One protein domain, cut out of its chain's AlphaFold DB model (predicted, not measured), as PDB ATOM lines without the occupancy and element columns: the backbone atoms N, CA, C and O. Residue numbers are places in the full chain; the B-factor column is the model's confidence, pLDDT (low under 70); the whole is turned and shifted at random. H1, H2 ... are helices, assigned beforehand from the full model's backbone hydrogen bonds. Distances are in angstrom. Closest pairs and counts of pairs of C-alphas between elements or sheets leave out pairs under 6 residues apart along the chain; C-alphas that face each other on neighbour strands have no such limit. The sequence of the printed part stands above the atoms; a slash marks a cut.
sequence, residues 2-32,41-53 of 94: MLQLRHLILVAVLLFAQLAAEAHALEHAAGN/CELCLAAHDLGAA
ATOM      1  N   MET A   2     126.594 131.693 189.871       75.56
ATOM      2  CA  MET A   2     127.337 131.779 188.594       75.56
ATOM      3  C   MET A   2     128.576 130.874 188.467       75.56
ATOM      4  O   MET A   2     128.867 130.398 187.376       75.56
ATOM      5  N   LEU A   3     129.296 130.611 189.562       84.50
ATOM      6  CA  LEU A   3     130.464 129.721 189.540       84.50
ATOM      7  C   LEU A   3     130.079 128.272 189.192       84.50
ATOM      8  O   LEU A   3     130.774 127.616 188.427       84.50
ATOM      9  N   GLN A   4     128.932 127.815 189.704       91.38
ATOM     10  CA  GLN A   4     128.410 126.471 189.453       91.38
ATOM     11  C   GLN A   4     127.983 126.303 187.995       91.38
ATOM     12  O   GLN A   4     128.354 125.327 187.358       91.38
ATOM     13  N   LEU A   5     127.294 127.297 187.425       93.44
ATOM     14  CA  LEU A   5     126.914 127.267 186.012       93.44
ATOM     15  C   LEU A   5     128.141 127.212 185.090       93.44
ATOM     16  O   LEU A   5     128.176 126.408 184.166       93.44
ATOM     17  N   ARG A   6     129.171 128.022 185.365       93.44
ATOM     18  CA  ARG A   6     130.429 127.990 184.600       93.44
ATOM     19  C   ARG A   6     131.094 126.620 184.671       93.44
ATOM     20  O   ARG A   6     131.559 126.125 183.653       93.44
ATOM     21  N   HIS A   7     131.112 126.009 185.852       91.44
ATOM     22  CA  HIS A   7     131.684 124.681 186.030       91.44
ATOM     23  C   HIS A   7     130.893 123.615 185.264       91.44
ATOM     24  O   HIS A   7     131.485 122.809 184.559       91.44
ATOM     25  N   LEU A   8     129.559 123.655 185.321       93.12
ATOM     26  CA  LEU A   8     128.700 122.741 184.563       93.12
ATOM     27  C   LEU A   8     128.882 122.893 183.050       93.12
ATOM     28  O   LEU A   8     128.924 121.893 182.344       93.12
ATOM     29  N   ILE A   9     129.045 124.125 182.558       94.88
ATOM     30  CA  ILE A   9     129.348 124.382 181.146       94.88
ATOM     31  C   ILE A   9     130.704 123.777 180.773       94.88
ATOM     32  O   ILE A   9     130.795 123.094 179.760       94.88
ATOM     33  N   LEU A  10     131.742 123.985 181.587       90.50
ATOM     34  CA  LEU A  10     133.065 123.409 181.330       90.50
ATOM     35  C   LEU A  10     133.021 121.879 181.318       90.50
ATOM     36  O   LEU A  10     133.549 121.271 180.396       90.50
ATOM     37  N   VAL A  11     132.341 121.265 182.287       90.00
ATOM     38  CA  VAL A  11     132.148 119.809 182.336       90.00
ATOM     39  C   VAL A  11     131.414 119.313 181.092       90.00
ATOM     40  O   VAL A  11     131.852 118.342 180.486       90.00
ATOM     41  N   ALA A  12     130.337 119.985 180.674       92.56
ATOM     42  CA  ALA A  12     129.599 119.609 179.472       92.56
ATOM     43  C   ALA A  12     130.477 119.704 178.215       92.56
ATOM     44  O   ALA A  12     130.522 118.764 177.428       92.56
ATOM     45  N   VAL A  13     131.216 120.804 178.047       92.31
ATOM     46  CA  VAL A  13     132.128 121.004 176.911       92.31
ATOM     47  C   VAL A  13     133.214 119.927 176.876       92.31
ATOM     48  O   VAL A  13     133.436 119.330 175.825       92.31
ATOM     49  N   LEU A  14     133.852 119.640 178.014       87.81
ATOM     50  CA  LEU A  14     134.887 118.608 178.123       87.81
ATOM     51  C   LEU A  14     134.332 117.213 177.812       87.81
ATOM     52  O   LEU A  14     134.965 116.453 177.087       87.81
ATOM     53  N   LEU A  15     133.130 116.895 178.302       87.50
ATOM     54  CA  LEU A  15     132.475 115.614 178.041       87.50
ATOM     55  C   LEU A  15     132.207 115.410 176.544       87.50
ATOM     56  O   LEU A  15     132.539 114.360 175.999       87.50
ATOM     57  N   PHE A  16     131.635 116.408 175.867       89.88
ATOM     58  CA  PHE A  16     131.370 116.311 174.430       89.88
ATOM     59  C   PHE A  16     132.656 116.249 173.603       89.88
ATOM     60  O   PHE A  16     132.707 115.496 172.630       89.88
ATOM     61  N   ALA A  17     133.695 116.989 173.996       87.12
ATOM     62  CA  ALA A  17     135.002 116.913 173.352       87.12
ATOM     63  C   ALA A  17     135.599 115.499 173.456       87.12
ATOM     64  O   ALA A  17     136.080 114.967 172.456       87.12
ATOM     65  N   GLN A  18     135.497 114.862 174.628       87.31
ATOM     66  CA  GLN A  18     135.998 113.503 174.827       87.31
ATOM     67  C   GLN A  18     135.211 112.467 174.010       87.31
ATOM     68  O   GLN A  18     135.821 111.618 173.368       87.31
ATOM     69  N   LEU A  19     133.875 112.568 173.973       87.44
ATOM     70  CA  LEU A  19     133.023 111.675 173.173       87.44
ATOM     71  C   LEU A  19     133.321 111.781 171.671       87.44
ATOM     72  O   LEU A  19     133.362 110.769 170.975       87.44
ATOM     73  N   ALA A  20     133.543 112.996 171.165       87.06
ATOM     74  CA  ALA A  20     133.899 113.210 169.765       87.06
ATOM     75  C   ALA A  20     135.276 112.615 169.427       87.06
ATOM     76  O   ALA A  20     135.435 111.976 168.388       87.06
ATOM     77  N   ALA A  21     136.258 112.782 170.316       87.88
ATOM     78  CA  ALA A  21     137.584 112.202 170.137       87.88
ATOM     79  C   ALA A  21     137.571 110.666 170.199       87.88
ATOM     80  O   ALA A  21     138.285 110.022 169.437       87.88
ATOM     81  N   GLU A  22     136.747 110.074 171.067       82.69
ATOM     82  CA  GLU A  22     136.575 108.620 171.150       82.69
ATOM     83  C   GLU A  22     135.914 108.052 169.889       82.69
ATOM     84  O   GLU A  22     136.394 107.064 169.338       82.69
ATOM     85  N   ALA A  23     134.870 108.709 169.372       87.75
ATOM     86  CA  ALA A  23     134.254 108.324 168.102       87.75
ATOM     87  C   ALA A  23     135.270 108.344 166.945       87.75
ATOM     88  O   ALA A  23     135.299 107.425 166.133       87.75
ATOM     89  N   HIS A  24     136.153 109.343 166.914       87.19
ATOM     90  CA  HIS A  24     137.214 109.433 165.915       87.19
ATOM     91  C   HIS A  24     138.316 108.377 166.112       87.19
ATOM     92  O   HIS A  24     138.825 107.803 165.153       87.19
ATOM     93  N   ALA A  25     138.655 108.051 167.360       83.38
ATOM     94  CA  ALA A  25     139.569 106.952 167.657       83.38
ATOM     95  C   ALA A  25     139.003 105.596 167.196       83.38
ATOM     96  O   ALA A  25     139.763 104.746 166.739       83.38
ATOM     97  N   LEU A  26     137.680 105.399 167.266       83.88
ATOM     98  CA  LEU A  26     137.022 104.209 166.725       83.88
ATOM     99  C   LEU A  26     137.100 104.139 165.198       83.88
ATOM    100  O   LEU A  26     137.244 103.040 164.673       83.88
ATOM    101  N   GLU A  27     137.051 105.268 164.487       84.75
ATOM    102  CA  GLU A  27     137.286 105.287 163.034       84.75
ATOM    103  C   GLU A  27     138.684 104.758 162.697       84.75
ATOM    104  O   GLU A  27     138.797 103.908 161.822       84.75
ATOM    105  N   HIS A  28     139.710 105.170 163.448       82.56
ATOM    106  CA  HIS A  28     141.080 104.645 163.322       82.56
ATOM    107  C   HIS A  28     141.264 103.202 163.814       82.56
ATOM    108  O   HIS A  28     142.265 102.562 163.510       82.56
ATOM    109  N   ALA A  29     140.366 102.700 164.664       77.50
ATOM    110  CA  ALA A  29     140.442 101.330 165.166       77.50
ATOM    111  C   ALA A  29     139.689 100.340 164.264       77.50
ATOM    112  O   ALA A  29     140.047  99.166 164.198       77.50
ATOM    113  N   ALA A  30     138.612 100.799 163.623       81.06
ATOM    114  CA  ALA A  30     137.784 100.015 162.710       81.06
ATOM    115  C   ALA A  30     138.231 100.151 161.249       81.06
ATOM    116  O   ALA A  30     137.893  99.299 160.423       81.06
ATOM    117  N   GLY A  31     138.954 101.220 160.920       72.88
ATOM    118  CA  GLY A  31     139.614 101.370 159.644       72.88
ATOM    119  C   GLY A  31     140.707 100.315 159.499       72.88
ATOM    120  O   GLY A  31     141.477 100.006 160.403       72.88
ATOM    121  N   ASN A  32     140.740  99.690 158.328       58.34
ATOM    122  CA  ASN A  32     141.742  98.694 157.975       58.34
ATOM    123  C   ASN A  32     143.040  99.393 157.532       58.34
ATOM    124  O   ASN A  32     143.581  99.112 156.459       58.34
ATOM    125  N   CYS A  41     147.494 111.136 165.347       85.31
ATOM    126  CA  CYS A  41     146.345 112.007 165.131       85.31
ATOM    127  C   CYS A  41     146.318 113.062 166.245       85.31
ATOM    128  O   CYS A  41     146.119 112.727 167.413       85.31
ATOM    129  N   GLU A  42     146.518 114.330 165.878       86.69
ATOM    130  CA  GLU A  42     146.502 115.491 166.782       86.69
ATOM    131  C   GLU A  42     145.243 115.517 167.664       86.69
ATOM    132  O   GLU A  42     145.312 115.852 168.844       86.69
ATOM    133  N   LEU A  43     144.093 115.098 167.120       83.75
ATOM    134  CA  LEU A  43     142.829 115.048 167.854       83.75
ATOM    135  C   LEU A  43     142.856 113.995 168.971       83.75
ATOM    136  O   LEU A  43     142.464 114.272 170.103       83.75
ATOM    137  N   CYS A  44     143.349 112.794 168.661       85.25
ATOM    138  CA  CYS A  44     143.491 111.715 169.634       85.25
ATOM    139  C   CYS A  44     144.578 112.031 170.670       85.25
ATOM    140  O   CYS A  44     144.417 111.699 171.842       85.25
ATOM    141  N   LEU A  45     145.659 112.700 170.258       85.94
ATOM    142  CA  LEU A  45     146.739 113.118 171.149       85.94
ATOM    143  C   LEU A  45     146.274 114.206 172.125       85.94
ATOM    144  O   LEU A  45     146.453 114.060 173.329       85.94
ATOM    145  N   ALA A  46     145.581 115.235 171.635       86.06
ATOM    146  CA  ALA A  46     144.992 116.264 172.487       86.06
ATOM    147  C   ALA A  46     143.980 115.674 173.486       86.06
ATOM    148  O   ALA A  46     143.954 116.072 174.651       86.06
ATOM    149  N   ALA A  47     143.171 114.698 173.059       85.25
ATOM    150  CA  ALA A  47     142.240 113.999 173.942       85.25
ATOM    151  C   ALA A  47     142.953 113.125 174.988       85.25
ATOM    152  O   ALA A  47     142.480 113.006 176.120       85.25
ATOM    153  N   HIS A  48     144.095 112.533 174.630       83.44
ATOM    154  CA  HIS A  48     144.942 111.793 175.559       83.44
ATOM    155  C   HIS A  48     145.544 112.715 176.624       83.44
ATOM    156  O   HIS A  48     145.403 112.429 177.811       83.44
ATOM    157  N   ASP A  49     146.141 113.839 176.228       84.06
ATOM    158  CA  ASP A  49     146.746 114.809 177.149       84.06
ATOM    159  C   ASP A  49     145.706 115.425 178.092       84.06
ATOM    160  O   ASP A  49     145.950 115.591 179.291       84.06
ATOM    161  N   LEU A  50     144.508 115.705 177.573       78.81
ATOM    162  CA  LEU A  50     143.386 116.190 178.370       78.81
ATOM    163  C   LEU A  50     142.931 115.149 179.404       78.81
ATOM    164  O   LEU A  50     142.669 115.503 180.553       78.81
ATOM    165  N   GLY A  51     142.882 113.871 179.018       75.38
ATOM    166  CA  GLY A  51     142.584 112.756 179.917       75.38
ATOM    167  C   GLY A  51     143.687 112.495 180.948       75.38
ATOM    168  O   GLY A  51     143.386 112.214 182.105       75.38
ATOM    169  N   ALA A  52     144.957 112.638 180.567       75.38
ATOM    170  CA  ALA A  52     146.110 112.463 181.451       75.38
ATOM    171  C   ALA A  52     146.206 113.562 182.522       75.38
ATOM    172  O   ALA A  52     146.704 113.317 183.620       75.38
ATOM    173  N   ALA A  53     145.704 114.763 182.220       69.75
ATOM    174  CA  ALA A  53     145.606 115.867 183.170       69.75
ATOM    175  C   ALA A  53     144.470 115.696 184.198       69.75
ATOM    176  O   ALA A  53     144.425 116.437 185.185       69.75
TER     177      ALA A  53
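This is residues 2 to 32 and 41 to 53 of the 94 residues of an uncharacterized protein of Dechloromonas sp. HYN0024 (UniProt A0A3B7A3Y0). One long helix, H1, makes the length of a rod, and a short helix, H2, packs across the later half of it at a slant. The first part of H1, residues 2 to 13, sticks out free as an arm. The printed part has 44 residues with two named helices, H1 then H2, and no named strand: all helix. It is loose, with a radius of gyration of the C-alphas of 13.0 A, and spans 47 by 17 by 12 A.

H1, residues 2 to 30, touches H2, residues 42 to 52, with its residues 17 to 25 alone. The closest C-alphas are those of Ala 21 and Cys 44, 5.9 A apart. The helices run opposite ways at a steep tilt of 53 degrees. In both, every backbone O i to N i+4 pair is within hydrogen-bond range.

H1 begins with C-alpha 2 at (127.337, 131.779, 188.594) and measures 42.3 A to C-alpha 30 at (137.784, 100.015, 162.710). H2 measures 15.0 A and ends with C-alpha 52 at (146.110, 112.463, 181.451).

The C-alphas of Met 2 and Asn 32 are farthest apart, 47.3 A. Residues 33 to 40 are not printed, and C-alphas 32 and 41 are 15.8 A apart across this cut. Residues 32 and 53 have pLDDT under 70.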